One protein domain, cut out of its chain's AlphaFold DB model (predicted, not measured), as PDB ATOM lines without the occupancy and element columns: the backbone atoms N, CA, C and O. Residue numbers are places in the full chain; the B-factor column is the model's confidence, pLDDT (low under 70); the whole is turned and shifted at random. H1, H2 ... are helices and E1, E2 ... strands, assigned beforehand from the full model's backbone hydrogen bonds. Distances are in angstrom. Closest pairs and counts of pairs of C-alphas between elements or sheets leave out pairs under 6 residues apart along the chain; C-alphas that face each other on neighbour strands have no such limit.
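What this domain is: This is residues 4 to 154 and 278 to 290 of the 291 residues of an uncharacterized protein of Pseudoalteromonas ulvae (UniProt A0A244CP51). A strongly twisted wall of six parallel strands forms the core of a three-layer body, with H4 and H7 covering one of its faces and H1 and H8 the other. The longest helix, H6, packs side by side with H4, away from the strands; H5 sits beyond the beginning of H6, and residues 82 to 88 stick out there. The printed part has 164 residues, with six named strands and eight named helices in the order E1 H1 E2 H2 H3 E3 H4 E4 H5 H6 E5 H7 E6 H8, and its class is mixed, helices and strands. The sheet's order is E2 E1 E3 E4 E5 E6. The whole is compact, with a radius of gyration of the C-alphas of 15.6 A, and spans 45 by 39 by 34 A.

How they stand to each other: The sheet runs E2, residues 25 to 29, E1, residues 4 to 7, E3, residues 47 to 50, E4, residues 70 to 74, E5, residues 121 to 126, and E6, residues 145 to 149; E2 and E6 are the edge strands. From edge to edge the strands' lines turn by 90 degrees. Within hydrogen-bond range are N 5 and O 26 between E1 and E2, 2.8 A, N 6 and O 49 between E1 and E3, 2.8 A, N 50 and O 72 between E3 and E4, 2.8 A, N 71 and O 121 between E4 and E5, 2.8 A, and N 146 and O 122 between E6 and E5, 2.8 A. H4, residues 55 to 64, lies over E3 at a height over the sheet of 8.5 A; their closest C-alphas are those of Ile 50 and Asp 57, 6.5 A. On the same face H7, residues 129 to 139, lies over E5 and E6 and runs along the strands, at 11 degrees to E5 on the local plane. H3, residues 41 to 44, is on this face too, only just over none of the strands, with 2 of its C-alphas falling on E1. On the opposite face H8, residues 278 to 288, lies over E5, and H1, residues 10 to 17, lies over E1, only just across the strands at 62 degrees on the local plane. H6, residues 94 to 109, is not on the sheet but touches H4, with C-alphas Pro 56 and Met 104 closest at 5.3 A, at a shallow tilt of 16 degrees, the same way. H2, residues 33 to 37, only grazes the sheet and touches residues 99 to 106 of H6, with C-alphas Val 36 and Ser 103 closest at 5.7 A. H5, residues 87 to 92, is close to H6 but not clearly touching, the closest C-alphas being those of Phe 90 and Val 97, 7.0 A, and about perpendicular to it at 83 degrees. Strand-helix-strand units, two parallel neighbour strands with helices between, are E1 H1 E2, E3 H4 E4, E4 H5 H6 E5 and E5 H7 E6; E2 H2 H3 E3 is a split unit with E1 between its strands; each crossover is right-handed. Every O i to N i+4 pair is within hydrogen-bond range in H1, H2, H4, H5, H6 and H8; H7 has 6 of 7, and H3 is too short for such a pair.

Where its parts are: E1 begins at C-alpha 4, (-16.432, 39.095, -37.102). H6 is 22.3 A long and ends at C-alpha 109, (-32.660, 45.992, -42.953). E5 is 16.3 A long, H8 15.5 A, H7 15.2 A and H4 14.4 A. H8 ends at C-alpha 288, (-11.159, 22.329, -29.586).

The domain as a whole: The two C-alphas farthest apart, those of Ser 88 and Asp 288, are 46.0 A apart. Residues 155 to 277 are not printed; C-alphas 154 and 278 are 7.7 A apart across this cut. The long links are E4 to H5 and H6 to E5. The model's mean pLDDT over the printed part is 86.2; residues 22 to 23, 79 to 84 and 110 to 118 are under 70.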
ATOM      1  N   LEU A   4     -15.835  37.793 -37.394       93.94
ATOM      2  CA  LEU A   4     -16.432  39.095 -37.102       93.94
ATOM      3  C   LEU A   4     -16.752  39.187 -35.610       93.94
ATOM      4  O   LEU A   4     -17.552  38.401 -35.111       93.94
ATOM      5  N   SER A   5     -16.198  40.179 -34.920       94.56
ATOM      6  CA  SER A   5     -16.559  40.507 -33.542       94.56
ATOM      7  C   SER A   5     -17.587  41.632 -33.492       94.56
ATOM      8  O   SER A   5     -17.419  42.693 -34.100       94.56
ATOM      9  N   VAL A   6     -18.665  41.391 -32.750       94.69
ATOM     10  CA  VAL A   6     -19.756  42.329 -32.501       94.69
ATOM     11  C   VAL A   6     -19.590  42.914 -31.108       94.69
ATOM     12  O   VAL A   6     -19.745  42.227 -30.100       94.69
ATOM     13  N   ASN A   7     -19.291  44.205 -31.062       92.69
ATOM     14  CA  ASN A   7     -19.019  44.952 -29.847       92.69
ATOM     15  C   ASN A   7     -19.927  46.184 -29.771       92.69
ATOM     16  O   ASN A   7     -20.457  46.676 -30.766       92.69
ATOM     17  N   ILE A   8     -20.065  46.760 -28.587       91.38
ATOM     18  CA  ILE A   8     -20.754  48.033 -28.407       91.38
ATOM     19  C   ILE A   8     -19.915  49.175 -28.963       91.38
ATOM     20  O   ILE A   8     -20.413  49.970 -29.756       91.38
ATOM     21  N   ASN A   9     -18.644  49.251 -28.576       90.94
ATOM     22  CA  ASN A   9     -17.738  50.335 -28.943       90.94
ATOM     23  C   ASN A   9     -16.266  49.866 -28.896       90.94
ATOM     24  O   ASN A   9     -15.998  48.747 -28.445       90.94
ATOM     25  N   PRO A  10     -15.302  50.693 -29.350       90.69
ATOM     26  CA  PRO A  10     -13.884  50.326 -29.350       90.69
ATOM     27  C   PRO A  10     -13.311  50.000 -27.964       90.69
ATOM     28  O   PRO A  10     -12.399  49.186 -27.855       90.69
ATOM     29  N   LEU A  11     -13.857  50.594 -26.897       88.81
ATOM     30  CA  LEU A  11     -13.420  50.296 -25.534       88.81
ATOM     31  C   LEU A  11     -13.794  48.865 -25.126       88.81
ATOM     32  O   LEU A  11     -13.008  48.207 -24.456       88.81
ATOM     33  N   GLU A  12     -14.962  48.364 -25.529       88.56
ATOM     34  CA  GLU A  12     -15.334  46.970 -25.267       88.56
ATOM     35  C   GLU A  12     -14.409  45.986 -25.989       88.56
ATOM     36  O   GLU A  12     -13.981  45.006 -25.384       88.56
ATOM     37  N   LYS A  13     -14.029  46.291 -27.238       90.44
ATOM     38  CA  LYS A  13     -13.003  45.522 -27.954       90.44
ATOM     39  C   LYS A  13     -11.719  45.431 -27.123       90.44
ATOM     40  O   LYS A  13     -11.247  44.329 -26.873       90.44
ATOM     41  N   LYS A  14     -11.206  46.576 -26.663       89.19
ATOM     42  CA  LYS A  14      -9.957  46.643 -25.890       89.19
ATOM     43  C   LYS A  14     -10.027  45.886 -24.562       89.19
ATOM     44  O   LYS A  14      -9.037  45.351 -24.101       89.19
ATOM     45  N   ARG A  15     -11.194  45.892 -23.915       85.88
ATOM     46  CA  ARG A  15     -11.384  45.324 -22.573       85.88
ATOM     47  C   ARG A  15     -11.586  43.813 -22.557       85.88
ATOM     48  O   ARG A  15     -11.352  43.209 -21.523       85.88
ATOM     49  N   PHE A  16     -12.130  43.244 -23.628       88.69
ATOM     50  CA  PHE A  16     -12.561  41.844 -23.620       88.69
ATOM     51  C   PHE A  16     -12.152  41.103 -24.885       88.69
ATOM     52  O   PHE A  16     -11.703  39.966 -24.816       88.69
ATOM     53  N   THR A  17     -12.308  41.730 -26.052       87.38
ATOM     54  CA  THR A  17     -12.086  41.036 -27.321       87.38
ATOM     55  C   THR A  17     -10.634  40.740 -27.601       87.38
ATOM     56  O   THR A  17     -10.339  39.634 -28.033       87.38
ATOM     57  N   GLU A  18      -9.746  41.690 -27.338       87.12
ATOM     58  CA  GLU A  18      -8.308  41.507 -27.564       87.12
ATOM     59  C   GLU A  18      -7.698  40.443 -26.638       87.12
ATOM     60  O   GLU A  18      -6.719  39.808 -27.012       87.12
ATOM     61  N   ASP A  19      -8.325  40.168 -25.488       84.44
ATOM     62  CA  ASP A  19      -7.883  39.103 -24.583       84.44
ATOM     63  C   ASP A  19      -8.168  37.700 -25.133       84.44
ATOM     64  O   ASP A  19      -7.529  36.749 -24.689       84.44
ATOM     65  N   ILE A  20      -9.117  37.551 -26.068       86.56
ATOM     66  CA  ILE A  20      -9.597  36.250 -26.570       86.56
ATOM     67  C   ILE A  20      -9.298  36.055 -28.058       86.56
ATOM     68  O   ILE A  20      -8.865  34.975 -28.444       86.56
ATOM     69  N   LEU A  21      -9.531  37.072 -28.892       84.44
ATOM     70  CA  LEU A  21      -9.390  36.998 -30.346       84.44
ATOM     71  C   LEU A  21      -8.136  37.744 -30.803       84.44
ATOM     72  O   LEU A  21      -8.038  38.962 -30.646       84.44
ATOM     73  N   GLU A  22      -7.213  37.020 -31.432       67.75
ATOM     74  CA  GLU A  22      -6.019  37.593 -32.057       67.75
ATOM     75  C   GLU A  22      -6.302  38.119 -33.485       67.75
ATOM     76  O   GLU A  22      -7.401  37.974 -34.021       67.75
ATOM     77  N   HIS A  23      -5.307  38.794 -34.073       58.25
ATOM     78  CA  HIS A  23      -5.355  39.846 -35.109       58.25
ATOM     79  C   HIS A  23      -6.200  39.651 -36.396       58.25
ATOM     80  O   HIS A  23      -6.397  40.630 -37.117       58.25
ATOM     81  N   ASP A  24      -6.785  38.480 -36.662       72.88
ATOM     82  CA  ASP A  24      -7.598  38.179 -37.859       72.88
ATOM     83  C   ASP A  24      -9.117  38.350 -37.637       72.88
ATOM     84  O   ASP A  24      -9.953  37.558 -38.093       72.88
ATOM     85  N   CYS A  25      -9.504  39.420 -36.937       86.94
ATOM     86  CA  CYS A  25     -10.899  39.732 -36.640       86.94
ATOM     87  C   CYS A  25     -11.323  41.087 -37.215       86.94
ATOM     88  O   CYS A  25     -10.701  42.122 -36.974       86.94
ATOM     89  N   GLU A  26     -12.436  41.095 -37.944       91.06
ATOM     90  CA  GLU A  26     -13.120  42.330 -38.308       91.06
ATOM     91  C   GLU A  26     -14.095  42.742 -37.210       91.06
ATOM     92  O   GLU A  26     -14.639  41.905 -36.493       91.06
ATOM     93  N   PHE A  27     -14.359  44.042 -37.092       91.50
ATOM     94  CA  PHE A  27     -15.169  44.572 -35.997       91.50
ATOM     95  C   PHE A  27     -16.436  45.261 -36.496       91.50
ATOM     96  O   PHE A  27     -16.414  46.031 -37.469       91.50
ATOM     97  N   TYR A  28     -17.534  45.000 -35.785       93.06
ATOM     98  CA  TYR A  28     -18.788  45.735 -35.860       93.06
ATOM     99  C   TYR A  28     -19.100  46.343 -34.491       93.06
ATOM    100  O   TYR A  28     -19.373  45.635 -33.530       93.06
ATOM    101  N   PHE A  29     -19.087  47.669 -34.422       93.94
ATOM    102  CA  PHE A  29     -19.435  48.452 -33.244       93.94
ATOM    103  C   PHE A  29     -20.861  49.003 -33.347       93.94
ATOM    104  O   PHE A  29     -21.185  49.709 -34.307       93.94
ATOM    105  N   HIS A  30     -21.708  48.726 -32.358       93.31
ATOM    106  CA  HIS A  30     -23.085  49.226 -32.307       93.31
ATOM    107  C   HIS A  30     -23.179  50.749 -32.128       93.31
ATOM    108  O   HIS A  30     -24.139  51.367 -32.587       93.31
ATOM    109  N   GLU A  31     -22.198  51.366 -31.465       92.31
ATOM    110  CA  GLU A  31     -22.202  52.791 -31.118       92.31
ATOM    111  C   GLU A  31     -21.351  53.673 -32.048       92.31
ATOM    112  O   GLU A  31     -21.282  54.889 -31.834       92.31
ATOM    113  N   GLU A  32     -20.761  53.098 -33.102       90.69
ATOM    114  CA  GLU A  32     -19.966  53.819 -34.103       90.69
ATOM    115  C   GLU A  32     -20.715  53.951 -35.429       90.69
ATOM    116  O   GLU A  32     -20.988  52.965 -36.117       90.69
ATOM    117  N   PHE A  33     -20.975  55.186 -35.863       83.06
ATOM    118  CA  PHE A  33     -21.684  55.440 -37.120       83.06
ATOM    119  C   PHE A  33     -20.980  54.826 -38.334       83.06
ATOM    120  O   PHE A  33     -21.642  54.242 -39.191       83.06
ATOM    121  N   LYS A  34     -19.641  54.882 -38.386       82.88
ATOM    122  CA  LYS A  34     -18.861  54.248 -39.462       82.88
ATOM    123  C   LYS A  34     -19.115  52.740 -39.532       82.88
ATOM    124  O   LYS A  34     -19.225  52.193 -40.621       82.88
ATOM    125  N   SER A  35     -19.262  52.069 -38.395       81.62
ATOM    126  CA  SER A  35     -19.573  50.638 -38.353       81.62
ATOM    127  C   SER A  35     -21.005  50.344 -38.813       81.62
ATOM    128  O   SER A  35     -21.246  49.417 -39.585       81.62
ATOM    129  N   VAL A  36     -21.972  51.162 -38.390       80.12
ATOM    130  CA  VAL A  36     -23.388  50.930 -38.699       80.12
ATOM    131  C   VAL A  36     -23.728  51.251 -40.163       80.12
ATOM    132  O   VAL A  36     -24.469  50.503 -40.805       80.12
ATOM    133  N   PHE A  37     -23.179  52.329 -40.722       76.38
ATOM    134  CA  PHE A  37     -23.535  52.796 -42.066       76.38
ATOM    135  C   PHE A  37     -22.682  52.209 -43.196       76.38
ATOM    136  O   PHE A  37     -23.057  52.330 -44.363       76.38
ATOM    137  N   THR A  38     -21.582  51.522 -42.889       77.25
ATOM    138  CA  THR A  38     -20.801  50.805 -43.907       77.25
ATOM    139  C   THR A  38     -21.476  49.491 -44.327       77.25
ATOM    140  O   THR A  38     -22.579  49.126 -43.886       77.25
ATOM    141  N   ARG A  39     -20.859  48.785 -45.283       71.50
ATOM    142  CA  ARG A  39     -21.351  47.492 -45.768       71.50
ATOM    143  C   ARG A  39     -21.414  46.500 -44.603       71.50
ATOM    144  O   ARG A  39     -20.440  46.313 -43.887       71.50
ATOM    145  N   CYS A  40     -22.569  45.853 -44.431       71.69
ATOM    146  CA  CYS A  40     -22.772  44.869 -43.369       71.69
ATOM    147  C   CYS A  40     -21.811  43.679 -43.553       71.69
ATOM    148  O   CYS A  40     -21.948  42.919 -44.516       71.69
ATOM    149  N   LYS A  41     -20.849  43.540 -42.633       83.12
ATOM    150  CA  LYS A  41     -19.757  42.554 -42.698       83.12
ATOM    151  C   LYS A  41     -20.190  41.121 -42.365       83.12
ATOM    152  O   LYS A  41     -19.504  40.187 -42.750       83.12
ATOM    153  N   PHE A  42     -21.357  40.932 -41.739       85.44
ATOM    154  CA  PHE A  42     -21.879  39.614 -41.332       85.44
ATOM    155  C   PHE A  42     -21.877  38.595 -42.477       85.44
ATOM    156  O   PHE A  42     -21.505  37.450 -42.282       85.44
ATOM    157  N   LYS A  43     -22.198  39.029 -43.702       77.62
ATOM    158  CA  LYS A  43     -22.259  38.152 -44.885       77.62
ATOM    159  C   LYS A  43     -20.905  37.610 -45.353       77.62
ATOM    160  O   LYS A  43     -20.872  36.743 -46.218       77.62
ATOM    161  N   GLN A  44     -19.808  38.201 -44.894       84.38
ATOM    162  CA  GLN A  44     -18.454  37.826 -45.295       84.38
ATOM    163  C   GLN A  44     -17.777  36.940 -44.243       84.38
ATOM    164  O   GLN A  44     -16.689  36.434 -44.521       84.38
ATOM    165  N   ALA A  45     -18.393  36.803 -43.061       89.50
ATOM    166  CA  ALA A  45     -17.858  36.103 -41.902       89.50
ATOM    167  C   ALA A  45     -18.218  34.617 -41.963       89.50
ATOM    168  O   ALA A  45     -19.359  34.283 -42.279       89.50
ATOM    169  N   LYS A  46     -17.277  33.745 -41.592       90.50
ATOM    170  CA  LYS A  46     -17.579  32.336 -41.296       90.50
ATOM    171  C   LYS A  46     -18.117  32.188 -39.869       90.50
ATOM    172  O   LYS A  46     -19.110  31.497 -39.653       90.50
ATOM    173  N   THR A  47     -17.494  32.899 -38.926       93.19
ATOM    174  CA  THR A  47     -17.843  32.879 -37.500       93.19
ATOM    175  C   THR A  47     -18.106  34.289 -36.980       93.19
ATOM    176  O   THR A  47     -17.373  35.230 -37.306       93.19
ATOM    177  N   VAL A  48     -19.147  34.442 -36.159       94.94
ATOM    178  CA  VAL A  48     -19.497  35.706 -35.495       94.94
ATOM    179  C   VAL A  48     -19.377  35.562 -33.983       94.94
ATOM    180  O   VAL A  48     -20.029  34.705 -33.394       94.94
ATOM    181  N   PHE A  49     -18.603  36.450 -33.365       95.94
ATOM    182  CA  PHE A  49     -18.462  36.569 -31.917       95.94
ATOM    183  C   PHE A  49     -19.375  37.678 -31.392       95.94
ATOM    184  O   PHE A  49     -19.341  38.805 -31.889       95.94
ATOM    185  N   ILE A  50     -20.189  37.372 -30.385       95.62
ATOM    186  CA  ILE A  50     -21.138  38.295 -29.758       95.62
ATOM    187  C   ILE A  50     -20.809  38.387 -28.275       95.62
ATOM    188  O   ILE A  50     -20.853  37.397 -27.550       95.62
ATOM    189  N   TRP A  51     -20.482  39.593 -27.822       91.44
ATOM    190  CA  TRP A  51     -19.872  39.779 -26.508       91.44
ATOM    191  C   TRP A  51     -20.851  39.943 -25.363       91.44
ATOM    192  O   TRP A  51     -20.407  40.036 -24.232       91.44
ATOM    193  N   GLY A  52     -22.158  39.992 -25.591       88.75
ATOM    194  CA  GLY A  52     -23.139  40.163 -24.526       88.75
ATOM    195  C   GLY A  52     -24.557  39.966 -25.024       88.75
ATOM    196  O   GLY A  52     -24.773  39.475 -26.121       88.75
ATOM    197  N   ARG A  53     -25.536  40.370 -24.214       88.69
ATOM    198  CA  ARG A  53     -26.969  40.135 -24.471       88.69
ATOM    199  C   ARG A  53     -27.815  41.408 -24.507       88.69
ATOM    200  O   ARG A  53     -28.980  41.428 -24.116       88.69
ATOM    201  N   ARG A  54     -27.227  42.535 -24.888       89.56
ATOM    202  CA  ARG A  54     -27.962  43.802 -24.998       89.56
ATOM    203  C   ARG A  54     -28.913  43.722 -26.205       89.56
ATOM    204  O   ARG A  54     -28.693  42.914 -27.106       89.56
ATOM    205  N   PRO A  55     -29.956  44.568 -26.287       91.25
ATOM    206  CA  PRO A  55     -30.859  44.588 -27.443       91.25
ATOM    207  C   PRO A  55     -30.171  44.596 -28.829       91.25
ATOM    208  O   PRO A  55     -30.608  43.845 -29.713       91.25
ATOM    209  N   PRO A  56     -29.094  45.380 -29.053       93.12
ATOM    210  CA  PRO A  56     -28.359  45.308 -30.312       93.12
ATOM    211  C   PRO A  56     -27.588  43.989 -30.513       93.12
ATOM    212  O   PRO A  56     -27.602  43.477 -31.632       93.12
ATOM    213  N   ASP A  57     -27.035  43.385 -29.454       94.44
ATOM    214  CA  ASP A  57     -26.359  42.078 -29.507       94.44
ATOM    215  C   ASP A  57     -27.343  40.966 -29.929       94.44
ATOM    216  O   ASP A  57     -27.062  40.162 -30.816       94.44
ATOM    217  N   ILE A  58     -28.566  40.977 -29.380       93.88
ATOM    218  CA  ILE A  58     -29.647  40.043 -29.759       93.88
ATOM    219  C   ILE A  58     -30.049  40.236 -31.230       93.88
ATOM    220  O   ILE A  58     -30.357  39.280 -31.944       93.88
ATOM    221  N   SER A  59     -30.066  41.481 -31.710       93.44
ATOM    222  CA  SER A  59     -30.364  41.766 -33.118       93.44
ATOM    223  C   SER A  59     -29.250  41.269 -34.045       93.44
ATOM    224  O   SER A  59     -29.547  40.761 -35.126       93.44
ATOM    225  N   ALA A  60     -27.989  41.366 -33.612       94.56
ATOM    226  CA  ALA A  60     -26.846  40.802 -34.320       94.56
ATOM    227  C   ALA A  60     -26.917  39.272 -34.363       94.56
ATOM    228  O   ALA A  60     -26.766  38.698 -35.439       94.56
ATOM    229  N   PHE A  61     -27.254  38.626 -33.244       95.00
ATOM    230  CA  PHE A  61     -27.493  37.183 -33.173       95.00
ATOM    231  C   PHE A  61     -28.549  36.730 -34.189       95.00
ATOM    232  O   PHE A  61     -28.296  35.849 -35.004       95.00
ATOM    233  N   LYS A  62     -29.711  37.396 -34.227       92.81
ATOM    234  CA  LYS A  62     -30.795  37.069 -35.174       92.81
ATOM    235  C   LYS A  62     -30.386  37.187 -36.646       92.81
ATOM    236  O   LYS A  62     -30.965  36.500 -37.490       92.81
ATOM    237  N   LEU A  63     -29.445  38.077 -36.966       91.31
ATOM    238  CA  LEU A  63     -28.867  38.183 -38.305       91.31
ATOM    239  C   LEU A  63     -27.834  37.075 -38.549       91.31
ATOM    240  O   LEU A  63     -27.883  36.426 -39.595       91.31
ATOM    241  N   ALA A  64     -26.937  36.834 -37.591       92.25
ATOM    242  CA  ALA A  64     -25.907  35.800 -37.659       92.25
ATOM    243  C   ALA A  64     -26.520  34.409 -37.885       92.25
ATOM    244  O   ALA A  64     -26.108  33.722 -38.812       92.25
ATOM    245  N   VAL A  65     -27.605  34.070 -37.173       91.94
ATOM    246  CA  VAL A  65     -28.336  32.790 -37.320       91.94
ATOM    247  C   VAL A  65     -28.728  32.473 -38.767       91.94
ATOM    248  O   VAL A  65     -28.907  31.319 -39.135       91.94
ATOM    249  N   LYS A  66     -28.880  33.501 -39.607       88.00
ATOM    250  CA  LYS A  66     -29.305  33.369 -41.005       88.00
ATOM    251  C   LYS A  66     -28.162  33.476 -42.011       88.00
ATOM    252  O   LYS A  66     -28.419  33.370 -43.207       88.00
ATOM    253  N   THR A  67     -26.952  33.821 -41.572       87.69
ATOM    254  CA  THR A  67     -25.900  34.316 -42.473       87.69
ATOM    255  C   THR A  67     -24.530  33.683 -42.293       87.69
ATOM    256  O   THR A  67     -23.726  33.828 -43.213       87.69
ATOM    257  N   VAL A  68     -24.259  33.007 -41.176       89.62
ATOM    258  CA  VAL A  68     -22.923  32.476 -40.859       89.62
ATOM    259  C   VAL A  68     -22.983  31.012 -40.441       89.62
ATOM    260  O   VAL A  68     -24.061  30.505 -40.158       89.62
ATOM    261  N   GLU A  69     -21.831  30.347 -40.418       91.12
ATOM    262  CA  GLU A  69     -21.715  28.922 -40.079       91.12
ATOM    263  C   GLU A  69     -21.595  28.704 -38.569       91.12
ATOM    264  O   GLU A  69     -22.173  27.766 -38.031       91.12
ATOM    265  N   ASN A  70     -20.870  29.590 -37.878       93.94
ATOM    266  CA  ASN A  70     -20.631  29.483 -36.442       93.94
ATOM    267  C   ASN A  70     -20.974  30.790 -35.723       93.94
ATOM    268  O   ASN A  70     -20.698  31.892 -36.208       93.94
ATOM    269  N   ILE A  71     -21.531  30.670 -34.526       96.25
ATOM    270  CA  ILE A  71     -21.822  31.788 -33.637       96.25
ATOM    271  C   ILE A  71     -21.228  31.470 -32.273       96.25
ATOM    272  O   ILE A  71     -21.539  30.442 -31.680       96.25
ATOM    273  N   VAL A  72     -20.410  32.378 -31.762       96.69
ATOM    274  CA  VAL A  72     -19.840  32.295 -30.420       96.69
ATOM    275  C   VAL A  72     -20.394  33.441 -29.590       96.69
ATOM    276  O   VAL A  72     -20.250  34.610 -29.942       96.69
ATOM    277  N   ILE A  73     -21.032  33.114 -28.478       97.00
ATOM    278  CA  ILE A  73     -21.602  34.068 -27.534       97.00
ATOM    279  C   ILE A  73     -20.789  33.998 -26.247       97.00
ATOM    280  O   ILE A  73     -20.654  32.930 -25.659       97.00
ATOM    281  N   MET A  74     -20.282  35.140 -25.788       94.06
ATOM    282  CA  MET A  74     -19.463  35.235 -24.576       94.06
ATOM    283  C   MET A  74     -20.114  36.150 -23.552       94.06
ATOM    284  O   MET A  74     -20.769  37.134 -23.898       94.06
ATOM    285  N   GLN A  75     -19.936  35.832 -22.275       92.31
ATOM    286  CA  GLN A  75     -20.382  36.658 -21.167       92.31
ATOM    287  C   GLN A  75     -19.274  37.651 -20.781       92.31
ATOM    288  O   GLN A  75     -18.249  37.276 -20.223       92.31
ATOM    289  N   HIS A  76     -19.469  38.951 -21.024       84.31
ATOM    290  CA  HIS A  76     -18.499  39.969 -20.578       84.31
ATOM    291  C   HIS A  76     -18.711  40.458 -19.135       84.31
ATOM    292  O   HIS A  76     -17.850  41.141 -18.588       84.31
ATOM    293  N   ALA A  77     -19.863  40.183 -18.509       79.25
ATOM    294  CA  ALA A  77     -20.159  40.628 -17.143       79.25
ATOM    295  C   ALA A  77     -21.255  39.791 -16.465       79.25
ATOM    296  O   ALA A  77     -22.164  39.283 -17.123       79.25
ATOM    297  N   LYS A  78     -21.221  39.742 -15.125       74.38
ATOM    298  CA  LYS A  78     -22.265  39.125 -14.279       74.38
ATOM    299  C   LYS A  78     -23.608  39.849 -14.304       74.38
ATOM    300  O   LYS A  78     -24.554  39.298 -13.760       74.38
ATOM    301  N   ASN A  79     -23.665  41.046 -14.907       63.19
ATOM    302  CA  ASN A  79     -24.771  42.008 -14.846       63.19
ATOM    303  C   ASN A  79     -26.121  41.337 -14.552       63.19
ATOM    304  O   ASN A  79     -26.739  40.807 -15.488       63.19
ATOM    305  N   PRO A  80     -26.579  41.362 -13.282       56.03
ATOM    306  CA  PRO A  80     -27.922  40.919 -12.966       56.03
ATOM    307  C   PRO A  80     -28.895  41.717 -13.826       56.03
ATOM    308  O   PRO A  80     -28.604  42.843 -14.255       56.03
ATOM    309  N   ARG A  81     -30.031  41.093 -14.141       53.59
ATOM    310  CA  ARG A  81     -31.097  41.721 -14.918       53.59
ATOM    311  C   ARG A  81     -31.313  43.124 -14.358       53.59
ATOM    312  O   ARG A  81     -31.590  43.275 -13.174       53.59
ATOM    313  N   ARG A  82     -31.133  44.151 -15.195       56.50
ATOM    314  CA  ARG A  82     -31.596  45.482 -14.813       56.50
ATOM    315  C   ARG A  82     -33.101  45.354 -14.690       56.50
ATOM    316  O   ARG A  82     -33.781  45.159 -15.699       56.50
ATOM    317  N   GLU A  83     -33.582  45.384 -13.458       57.72
ATOM    318  CA  GLU A  83     -34.982  45.648 -13.187       57.72
ATOM    319  C   GLU A  83     -35.376  46.978 -13.833       57.72
ATOM    320  O   GLU A  83     -34.524  47.756 -14.279       57.72
ATOM    321  N   VAL A  84     -36.686  47.176 -13.946       66.94
ATOM    322  CA  VAL A  84     -37.343  48.346 -14.532       66.94
ATOM    323  C   VAL A  84     -36.522  49.618 -14.292       66.94
ATOM    324  O   VAL A  84     -36.374  50.071 -13.162       66.94
ATOM    325  N   VAL A  85     -35.959  50.180 -15.365       72.81
ATOM    326  CA  VAL A  85     -35.228  51.451 -15.294       72.81
ATOM    327  C   VAL A  85     -36.219  52.610 -15.409       72.81
ATOM    328  O   VAL A  85     -37.156  52.521 -16.210       72.81
ATOM    329  N   PRO A  86     -36.038  53.702 -14.646       82.06
ATOM    330  CA  PRO A  86     -36.937  54.848 -14.717       82.06
ATOM    331  C   PRO A  86     -36.876  55.503 -16.101       82.06
ATOM    332  O   PRO A  86     -35.874  55.406 -16.809       82.06
ATOM    333  N   ILE A  87     -37.931  56.223 -16.495       85.50
ATOM    334  CA  ILE A  87     -37.974  56.909 -17.800       85.50
ATOM    335  C   ILE A  87     -36.793  57.888 -17.949       85.50
ATOM    336  O   ILE A  87     -36.207  58.005 -19.029       85.50
ATOM    337  N   SER A  88     -36.387  58.529 -16.849       86.31
ATOM    338  CA  SER A  88     -35.216  59.408 -16.778       86.31
ATOM    339  C   SER A  88     -33.933  58.743 -17.282       86.31
ATOM    340  O   SER A  88     -33.140  59.398 -17.955       86.31
ATOM    341  N   TYR A  89     -33.759  57.428 -17.090       86.00
ATOM    342  CA  TYR A  89     -32.620  56.686 -17.633       86.00
ATOM    343  C   TYR A  89     -32.514  56.835 -19.155       86.00
ATOM    344  O   TYR A  89     -31.410  57.019 -19.675       86.00
ATOM    345  N   PHE A  90     -33.637  56.771 -19.879       88.25
ATOM    346  CA  PHE A  90     -33.641  56.893 -21.338       88.25
ATOM    347  C   PHE A  90     -33.290  58.306 -21.794       88.25
ATOM    348  O   PHE A  90     -32.582  58.446 -22.789       88.25
ATOM    349  N   PHE A  91     -33.720  59.335 -21.059       88.25
ATOM    350  CA  PHE A  91     -33.335  60.718 -21.337       88.25
ATOM    351  C   PHE A  91     -31.842  60.942 -21.078       88.25
ATOM    352  O   PHE A  91     -31.125  61.386 -21.978       88.25
ATOM    353  N   THR A  92     -31.340  60.528 -19.911       86.38
ATOM    354  CA  THR A  92     -29.916  60.634 -19.548       86.38
ATOM    355  C   THR A  92     -29.018  59.864 -20.521       86.38
ATOM    356  O   THR A  92     -27.911  60.293 -20.839       86.38
ATOM    357  N   ASN A  93     -29.504  58.743 -21.066       88.06
ATOM    358  CA  ASN A  93     -28.769  57.899 -22.008       88.06
ATOM    359  C   ASN A  93     -29.248  58.038 -23.467       88.06
ATOM    360  O   ASN A  93     -28.976  57.150 -24.281       88.06
ATOM    361  N   PHE A  94     -29.923  59.130 -23.839       91.00
ATOM    362  CA  PHE A  94     -30.600  59.257 -25.138       91.00
ATOM    363  C   PHE A  94     -29.688  58.948 -26.335       91.00
ATOM    364  O   PHE A  94     -30.023  58.121 -27.182       91.00
ATOM    365  N   LYS A  95     -28.477  59.526 -26.368       90.44
ATOM    366  CA  LYS A  95     -27.502  59.295 -27.452       90.44
ATOM    367  C   LYS A  95     -27.178  57.809 -27.634       90.44
ATOM    368  O   LYS A  95     -27.099  57.326 -28.763       90.44
ATOM    369  N   LYS A  96     -27.002  57.081 -26.529       89.56
ATOM    370  CA  LYS A  96     -26.740  55.637 -26.525       89.56
ATOM    371  C   LYS A  96     -27.946  54.864 -27.059       89.56
ATOM    372  O   LYS A  96     -27.786  54.023 -27.939       89.56
ATOM    373  N   VAL A  97     -29.146  55.187 -26.578       90.88
ATOM    374  CA  VAL A  97     -30.395  54.549 -27.022       90.88
ATOM    375  C   VAL A  97     -30.609  54.751 -28.523       90.88
ATOM    376  O   VAL A  97     -30.867  53.782 -29.234       90.88
ATOM    377  N   CYS A  98     -30.415  55.968 -29.039       92.25
ATOM    378  CA  CYS A  98     -30.507  56.249 -30.471       92.25
ATOM    379  C   CYS A  98     -29.513  55.424 -31.288       92.25
ATOM    380  O   CYS A  98     -29.906  54.800 -32.271       92.25
ATOM    381  N   LYS A  99     -28.241  55.368 -30.875       92.81
ATOM    382  CA  LYS A  99     -27.227  54.543 -31.551       92.81
ATOM    383  C   LYS A  99     -27.636  53.069 -31.598       92.81
ATOM    384  O   LYS A  99     -27.557  52.444 -32.655       92.81
ATOM    385  N   TRP A 100     -28.150  52.533 -30.489       93.12
ATOM    386  CA  TRP A 100     -28.647  51.158 -30.431       93.12
ATOM    387  C   TRP A 100     -29.835  50.938 -31.370       93.12
ATOM    388  O   TRP A 100     -29.845  49.953 -32.105       93.12
ATOM    389  N   LEU A 101     -30.807  51.854 -31.399       92.81
ATOM    390  CA  LEU A 101     -31.952  51.785 -32.313       92.81
ATOM    391  C   LEU A 101     -31.511  51.798 -33.781       92.81
ATOM    392  O   LEU A 101     -31.976  50.969 -34.562       92.81
ATOM    393  N   VAL A 102     -30.576  52.679 -34.145       92.12
ATOM    394  CA  VAL A 102     -30.031  52.768 -35.509       92.12
ATOM    395  C   VAL A 102     -29.288  51.482 -35.879       92.12
ATOM    396  O   VAL A 102     -29.516  50.932 -36.957       92.12
ATOM    397  N   SER A 103     -28.458  50.944 -34.979       92.38
ATOM    398  CA  SER A 103     -27.762  49.672 -35.204       92.38
ATOM    399  C   SER A 103     -28.737  48.500 -35.359       92.38
ATOM    400  O   SER A 103     -28.644  47.750 -36.330       92.38
ATOM    401  N   MET A 104     -29.736  48.375 -34.482       92.75
ATOM    402  CA  MET A 104     -30.772  47.342 -34.598       92.75
ATOM    403  C   MET A 104     -31.566  47.470 -35.902       92.75
ATOM    404  O   MET A 104     -31.814  46.468 -36.572       92.75
ATOM    405  N   GLY A 105     -31.945  48.693 -36.284       90.12
ATOM    406  CA  GLY A 105     -32.607  48.971 -37.557       90.12
ATOM    407  C   GLY A 105     -31.759  48.505 -38.736       90.12
ATOM    408  O   GLY A 105     -32.236  47.757 -39.587       90.12
ATOM    409  N   ARG A 106     -30.466  48.840 -38.740       87.94
ATOM    410  CA  ARG A 106     -29.522  48.391 -39.768       87.94
ATOM    411  C   ARG A 106     -29.440  46.868 -39.873       87.94
ATOM    412  O   ARG A 106     -29.465  46.346 -40.987       87.94
ATOM    413  N   LEU A 107     -29.338  46.174 -38.740       88.94
ATOM    414  CA  LEU A 107     -29.240  44.712 -38.684       88.94
ATOM    415  C   LEU A 107     -30.524  44.036 -39.194       88.94
ATOM    416  O   LEU A 107     -30.445  42.999 -39.846       88.94
ATOM    417  N   LYS A 108     -31.695  44.657 -38.984       86.00
ATOM    418  CA  LYS A 108     -32.987  44.200 -39.533       86.00
ATOM    419  C   LYS A 108     -33.148  44.474 -41.032       86.00
ATOM    420  O   LYS A 108     -33.767  43.679 -41.727       86.00
ATOM    421  N   VAL A 109     -32.597  45.585 -41.531       76.75
ATOM    422  CA  VAL A 109     -32.660  45.992 -42.953       76.75
ATOM    423  C   VAL A 109     -31.695  45.184 -43.835       76.75
ATOM    424  O   VAL A 109     -31.765  45.254 -45.064       76.75
ATOM    425  N   GLY A 110     -30.806  44.375 -43.245       62.50
ATOM    426  CA  GLY A 110     -30.052  43.359 -43.977       62.50
ATOM    427  C   GLY A 110     -31.012  42.454 -44.754       62.50
ATOM    428  O   GLY A 110     -31.650  41.594 -44.163       62.50
ATOM    429  N   ARG A 111     -31.149  42.705 -46.066       55.41
ATOM    430  CA  ARG A 111     -32.166  42.100 -46.946       55.41
ATOM    431  C   ARG A 111     -32.324  40.591 -46.706       55.41
ATOM    432  O   ARG A 111     -31.293  39.920 -46.578       55.41
ATOM    433  N   PRO A 112     -33.562  40.058 -46.745       49.66
ATOM    434  CA  PRO A 112     -33.789  38.623 -46.699       49.66
ATOM    435  C   PRO A 112     -33.081  37.997 -47.902       49.66
ATOM    436  O   PRO A 112     -33.316  38.376 -49.047       49.66
ATOM    437  N   MET A 113     -32.151  37.090 -47.638       52.88
ATOM    438  CA  MET A 113     -31.534  36.249 -48.657       52.88
ATOM    439  C   MET A 113     -31.590  34.810 -48.174       52.88
ATOM    440  O   MET A 113     -31.581  34.561 -46.968       52.88
ATOM    441  N   ALA A 114     -31.712  33.908 -49.145       49.81
ATOM    442  CA  ALA A 114     -31.909  32.480 -48.963       49.81
ATOM    443  C   ALA A 114     -30.966  31.893 -47.904       49.81
ATOM    444  O   ALA A 114     -29.775  32.215 -47.887       49.81
ATOM    445  N   ARG A 115     -31.528  31.023 -47.049       52.16
ATOM    446  CA  ARG A 115     -30.783  30.126 -46.158       52.16
ATOM    447  C   ARG A 115     -29.636  29.504 -46.956       52.16
ATOM    448  O   ARG A 115     -29.885  28.742 -47.887       52.16
ATOM    449  N   LYS A 116     -28.396  29.841 -46.613       48.66
ATOM    450  CA  LYS A 116     -27.260  29.003 -46.982       48.66
ATOM    451  C   LYS A 116     -27.198  27.889 -45.948       48.66
ATOM    452  O   LYS A 116     -26.874  28.190 -44.810       48.66
ATOM    453  N   GLY A 117     -27.485  26.662 -46.371       60.81
ATOM    454  CA  GLY A 117     -27.109  25.455 -45.639       60.81
ATOM    455  C   GLY A 117     -27.681  25.326 -44.229       60.81
ATOM    456  O   GLY A 117     -28.603  26.049 -43.847       60.81
ATOM    457  N   ASP A 118     -27.159  24.329 -43.523       69.75
ATOM    458  CA  ASP A 118     -27.604  23.842 -42.220       69.75
ATOM    459  C   ASP A 118     -27.673  24.925 -41.132       69.75
ATOM    460  O   ASP A 118     -27.157  26.035 -41.271       69.75
ATOM    461  N   SER A 119     -28.358  24.603 -40.030       83.69
ATOM    462  CA  SER A 119     -28.392  25.481 -38.854       83.69
ATOM    463  C   SER A 119     -26.964  25.768 -38.375       83.69
ATOM    464  O   SER A 119     -26.159  24.839 -38.342       83.69
ATOM    465  N   PRO A 120     -26.633  27.014 -37.990       91.38
ATOM    466  CA  PRO A 120     -25.291  27.322 -37.519       91.38
ATOM    467  C   PRO A 120     -24.998  26.595 -36.213       91.38
ATOM    468  O   PRO A 120     -25.900  26.431 -35.385       91.38
ATOM    469  N   ARG A 121     -23.723  26.279 -35.993       94.38
ATOM    470  CA  ARG A 121     -23.227  25.873 -34.679       94.38
ATOM    471  C   ARG A 121     -23.197  27.080 -33.755       94.38
ATOM    472  O   ARG A 121     -22.633  28.120 -34.103       94.38
ATOM    473  N   ILE A 122     -23.779  26.953 -32.570       96.56
ATOM    474  CA  ILE A 122     -23.870  28.032 -31.589       96.56
ATOM    475  C   ILE A 122     -23.195  27.587 -30.297       96.56
ATOM    476  O   ILE A 122     -23.660  26.666 -29.635       96.56
ATOM    477  N   LEU A 123     -22.125  28.276 -29.910       97.44
ATOM    478  CA  LEU A 123     -21.438  28.077 -28.637       97.44
ATOM    479  C   LEU A 123     -21.768  29.241 -27.703       97.44
ATOM    480  O   LEU A 123     -21.556  30.401 -28.059       97.44
ATOM    481  N   VAL A 124     -22.290  28.949 -26.514       96.88
ATOM    482  CA  VAL A 124     -22.628  29.949 -25.492       96.88
ATOM    483  C   VAL A 124     -21.753  29.725 -24.265       96.88
ATOM    484  O   VAL A 124     -21.996  28.800 -23.494       96.88
ATOM    485  N   PHE A 125     -20.765  30.594 -24.067       96.06
ATOM    486  CA  PHE A 125     -19.868  30.589 -22.912       96.06
ATOM    487  C   PHE A 125     -20.438  31.447 -21.785       96.06
ATOM    488  O   PHE A 125     -20.685  32.646 -21.967       96.06
ATOM    489  N   TYR A 126     -20.622  30.854 -20.606       94.56
ATOM    490  CA  TYR A 126     -21.263  31.515 -19.469       94.56
ATOM    491  C   TYR A 126     -20.623  31.132 -18.134       94.56
ATOM    492  O   TYR A 126     -20.154  30.016 -17.958       94.56
ATOM    493  N   PHE A 127     -20.660  32.046 -17.166       91.62
ATOM    494  CA  PHE A 127     -20.261  31.797 -15.774       91.62
ATOM    495  C   PHE A 127     -21.379  32.123 -14.767       91.62
ATOM    496  O   PHE A 127     -21.191  31.960 -13.563       91.62
ATOM    497  N   THR A 128     -22.557  32.581 -15.221       90.19
ATOM    498  CA  THR A 128     -23.767  32.676 -14.381       90.19
ATOM    499  C   THR A 128     -24.950  31.941 -15.002       90.19
ATOM    500  O   THR A 128     -25.212  32.063 -16.198       90.19
ATOM    501  N   ASP A 129     -25.719  31.223 -14.179       91.00
ATOM    502  CA  ASP A 129     -26.894  30.476 -14.652       91.00
ATOM    503  C   ASP A 129     -27.969  31.412 -15.233       91.00
ATOM    504  O   ASP A 129     -28.561  31.111 -16.265       91.00
ATOM    505  N   ALA A 130     -28.125  32.616 -14.671       89.19
ATOM    506  CA  ALA A 130     -29.031  33.631 -15.215       89.19
ATOM    507  C   ALA A 130     -28.702  34.012 -16.675       89.19
ATOM    508  O   ALA A 130     -29.609  34.250 -17.468       89.19
ATOM    509  N   TYR A 131     -27.415  34.061 -17.045       91.69
ATOM    510  CA  TYR A 131     -27.000  34.351 -18.421       91.69
ATOM    511  C   TYR A 131     -27.288  33.172 -19.361       91.69
ATOM    512  O   TYR A 131     -27.708  33.387 -20.501       91.69
ATOM    513  N   ARG A 132     -27.121  31.933 -18.873       94.00
ATOM    514  CA  ARG A 132     -27.496  30.708 -19.597       94.00
ATOM    515  C   ARG A 132     -28.984  30.713 -19.935       94.00
ATOM    516  O   ARG A 132     -29.338  30.567 -21.102       94.00
ATOM    517  N   ASP A 133     -29.834  30.921 -18.932       92.12
ATOM    518  CA  ASP A 133     -31.292  30.865 -19.081       92.12
ATOM    519  C   ASP A 133     -31.812  31.947 -20.039       92.12
ATOM    520  O   ASP A 133     -32.694  31.698 -20.868       92.12
ATOM    521  N   GLU A 134     -31.228  33.148 -19.991       88.88
ATOM    522  CA  GLU A 134     -31.553  34.221 -20.933       88.88
ATOM    523  C   GLU A 134     -31.239  33.818 -22.384       88.88
ATOM    524  O   GLU A 134     -32.093  33.969 -23.261       88.88
ATOM    525  N   TRP A 135     -30.055  33.263 -22.654       93.44
ATOM    526  CA  TRP A 135     -29.696  32.825 -24.007       93.44
ATOM    527  C   TRP A 135     -30.471  31.599 -24.473       93.44
ATOM    528  O   TRP A 135     -30.860  31.552 -25.639       93.44
ATOM    529  N   GLN A 136     -30.787  30.675 -23.569       93.94
ATOM    530  CA  GLN A 136     -31.645  29.527 -23.851       93.94
ATOM    531  C   GLN A 136     -33.014  29.953 -24.398       93.94
ATOM    532  O   GLN A 136     -33.536  29.325 -25.319       93.94
ATOM    533  N   SER A 137     -33.571  31.069 -23.913       91.62
ATOM    534  CA  SER A 137     -34.818  31.625 -24.458       91.62
ATOM    535  C   SER A 137     -34.686  32.147 -25.899       91.62
ATOM    536  O   SER A 137     -35.655  32.143 -26.657       91.62
ATOM    537  N   HIS A 138     -33.492  32.592 -26.303       91.62
ATOM    538  CA  HIS A 138     -33.220  33.142 -27.634       91.62
ATOM    539  C   HIS A 138     -32.779  32.093 -28.654       91.62
ATOM    540  O   HIS A 138     -32.956  32.312 -29.853       91.62
ATOM    541  N   THR A 139     -32.225  30.973 -28.195       92.56
ATOM    542  CA  THR A 139     -31.792  29.853 -29.038       92.56
ATOM    543  C   THR A 139     -32.826  28.729 -29.115       92.56
ATOM    544  O   THR A 139     -32.588  27.726 -29.784       92.56
ATOM    545  N   HIS A 140     -33.979  28.877 -28.455       90.38
ATOM    546  CA  HIS A 140     -35.044  27.878 -28.456       90.38
ATOM    547  C   HIS A 140     -35.452  27.477 -29.886       90.38
ATOM    548  O   HIS A 140     -35.772  28.330 -30.717       90.38
ATOM    549  N   GLY A 141     -35.447  26.171 -30.166       86.06
ATOM    550  CA  GLY A 141     -35.775  25.609 -31.482       86.06
ATOM    551  C   GLY A 141     -34.609  25.542 -32.479       86.06
ATOM    552  O   GLY A 141     -34.816  25.100 -33.608       86.06
ATOM    553  N   LEU A 142     -33.397  25.951 -32.091       89.81
ATOM    554  CA  LEU A 142     -32.172  25.735 -32.871       89.81
ATOM    555  C   LEU A 142     -31.537  24.387 -32.491       89.81
ATOM    556  O   LEU A 142     -31.589  23.989 -31.331       89.81
ATOM    557  N   GLN A 143     -30.974  23.677 -33.474       85.81
ATOM    558  CA  GLN A 143     -30.562  22.273 -33.308       85.81
ATOM    559  C   GLN A 143     -29.107  22.074 -32.851       85.81
ATOM    560  O   GLN A 143     -28.845  21.096 -32.162       85.81
ATOM    561  N   ASP A 144     -28.181  22.982 -33.182       92.81
ATOM    562  CA  ASP A 144     -26.756  22.873 -32.822       92.81
ATOM    563  C   ASP A 144     -26.357  23.994 -31.849       92.81
ATOM    564  O   ASP A 144     -25.803  25.025 -32.236       92.81
ATOM    565  N   VAL A 145     -26.740  23.835 -30.577       96.12
ATOM    566  CA  VAL A 145     -26.474  24.810 -29.510       96.12
ATOM    567  C   VAL A 145     -25.793  24.122 -28.334       96.12
ATOM    568  O   VAL A 145     -26.393  23.275 -27.676       96.12
ATOM    569  N   SER A 146     -24.567  24.535 -28.030       96.62
ATOM    570  CA  SER A 146     -23.800  24.072 -26.874       96.62
ATOM    571  C   SER A 146     -23.675  25.184 -25.837       96.62
ATOM    572  O   SER A 146     -23.201  26.282 -26.133       96.62
ATOM    573  N   PHE A 147     -24.088  24.893 -24.605       96.75
ATOM    574  CA  PHE A 147     -23.910  25.773 -23.451       96.75
ATOM    575  C   PHE A 147     -22.699  25.300 -22.654       96.75
ATOM    576  O   PHE A 147     -22.711  24.206 -22.098       96.75
ATOM    577  N   ILE A 148     -21.663  26.133 -22.593       96.38
ATOM    578  CA  ILE A 148     -20.372  25.804 -21.993       96.38
ATOM    579  C   ILE A 148     -20.205  26.648 -20.729       96.38
ATOM    580  O   ILE A 148     -20.096  27.877 -20.794       96.38
ATOM    581  N   LYS A 149     -20.239  25.984 -19.568       95.00
ATOM    582  CA  LYS A 149     -20.021  26.631 -18.274       95.00
ATOM    583  C   LYS A 149     -18.527  26.827 -18.056       95.00
ATOM    584  O   LYS A 149     -17.773  25.863 -18.091       95.00
ATOM    585  N   CYS A 150     -18.139  28.057 -17.774       92.94
ATOM    586  CA  CYS A 150     -16.779  28.433 -17.431       92.94
ATOM    587  C   CYS A 150     -16.716  28.942 -15.989       92.94
ATOM    588  O   CYS A 150     -17.723  29.365 -15.407       92.94
ATOM    589  N   GLU A 151     -15.510  28.962 -15.438       90.81
ATOM    590  CA  GLU A 151     -15.212  29.629 -14.181       90.81
ATOM    591  C   GLU A 151     -15.449  31.142 -14.308       90.81
ATOM    592  O   GLU A 151     -15.205  31.728 -15.371       90.81
ATOM    593  N   PRO A 152     -15.904  31.818 -13.237       88.38
ATOM    594  CA  PRO A 152     -15.990  33.271 -13.220       88.38
ATOM    595  C   PRO A 152     -14.637  33.908 -13.557       88.38
ATOM    596  O   PRO A 152     -13.600  33.365 -13.193       88.38
ATOM    597  N   PRO A 153     -14.595  35.071 -14.217       87.50
ATOM    598  CA  PRO A 153     -13.337  35.737 -14.518       87.50
ATOM    599  C   PRO A 153     -12.703  36.359 -13.268       87.50
ATOM    600  O   PRO A 153     -13.399  36.783 -12.344       87.50
ATOM    601  N   ARG A 154     -11.373  36.528 -13.276       86.94
ATOM    602  CA  ARG A 154     -10.691  37.374 -12.282       86.94
ATOM    603  C   ARG A 154     -11.090  38.827 -12.503       86.94
ATOM    604  O   ARG A 154     -10.709  39.429 -13.506       86.94
ATOM    605  N   TYR A 278     -11.595  32.165 -16.713       89.69
ATOM    606  CA  TYR A 278     -12.566  32.321 -17.798       89.69
ATOM    607  C   TYR A 278     -11.946  32.455 -19.199       89.69
ATOM    608  O   TYR A 278     -12.374  31.794 -20.142       89.69
ATOM    609  N   VAL A 279     -10.940  33.324 -19.342       89.12
ATOM    610  CA  VAL A 279     -10.310  33.627 -20.638       89.12
ATOM    611  C   VAL A 279      -9.568  32.411 -21.187       89.12
ATOM    612  O   VAL A 279      -9.691  32.117 -22.374       89.12
ATOM    613  N   THR A 280      -8.829  31.698 -20.337       91.00
ATOM    614  CA  THR A 280      -8.075  30.499 -20.726       91.00
ATOM    615  C   THR A 280      -9.026  29.401 -21.177       91.00
ATOM    616  O   THR A 280      -8.882  28.908 -22.292       91.00
ATOM    617  N   GLN A 281     -10.072  29.122 -20.393       92.19
ATOM    618  CA  GLN A 281     -11.081  28.116 -20.738       92.19
ATOM    619  C   GLN A 281     -11.780  28.421 -22.068       92.19
ATOM    620  O   GLN A 281     -12.031  27.514 -22.856       92.19
ATOM    621  N   ILE A 282     -12.078  29.695 -22.359       91.88
ATOM    622  CA  ILE A 282     -12.628  30.063 -23.669       91.88
ATOM    623  C   ILE A 282     -11.636  29.738 -24.780       91.88
ATOM    624  O   ILE A 282     -12.039  29.146 -25.775       91.88
ATOM    625  N   LYS A 283     -10.365  30.126 -24.644       91.62
ATOM    626  CA  LYS A 283      -9.356  29.875 -25.683       91.62
ATOM    627  C   LYS A 283      -9.166  28.387 -25.948       91.62
ATOM    628  O   LYS A 283      -9.114  27.991 -27.106       91.62
ATOM    629  N   GLU A 284      -9.103  27.578 -24.894       91.69
ATOM    630  CA  GLU A 284      -9.011  26.118 -24.994       91.69
ATOM    631  C   GLU A 284     -10.202  25.548 -25.762       91.69
ATOM    632  O   GLU A 284     -10.018  24.876 -26.772       91.69
ATOM    633  N   HIS A 285     -11.422  25.923 -25.376       91.94
ATOM    634  CA  HIS A 285     -12.609  25.473 -26.088       91.94
ATOM    635  C   HIS A 285     -12.661  25.963 -27.536       91.94
ATOM    636  O   HIS A 285     -13.016  25.192 -28.418       91.94
ATOM    637  N   LEU A 286     -12.325  27.225 -27.819       90.94
ATOM    638  CA  LEU A 286     -12.301  27.720 -29.198       90.94
ATOM    639  C   LEU A 286     -11.349  26.887 -30.068       90.94
ATOM    640  O   LEU A 286     -11.755  26.473 -31.153       90.94
ATOM    641  N   ASN A 287     -10.169  26.538 -29.547       88.75
ATOM    642  CA  ASN A 287      -9.237  25.640 -30.226       88.75
ATOM    643  C   ASN A 287      -9.834  24.240 -30.453       88.75
ATOM    644  O   ASN A 287      -9.721  23.723 -31.561       88.75
ATOM    645  N   ASP A 288     -10.515  23.652 -29.461       88.69
ATOM    646  CA  ASP A 288     -11.159  22.329 -29.586       88.69
ATOM    647  C   ASP A 288     -12.236  22.281 -30.685       88.69
ATOM    648  O   ASP A 288     -12.530  21.222 -31.245       88.69
ATOM    649  N   TYR A 289     -12.845  23.428 -30.995       83.62
ATOM    650  CA  TYR A 289     -13.847  23.566 -32.051       83.62
ATOM    651  C   TYR A 289     -13.263  24.023 -33.402       83.62
ATOM    652  O   TYR A 289     -14.046  24.298 -34.317       83.62
ATOM    653  N   ASP A 290     -11.932  24.095 -33.545       82.62
ATOM    654  CA  ASP A 290     -11.211  24.650 -34.704       82.62
ATOM    655  C   ASP A 290     -11.619  26.107 -35.037       82.62
ATOM    656  O   ASP A 290     -11.696  26.516 -36.211       82.62
TER     657      ASP A 290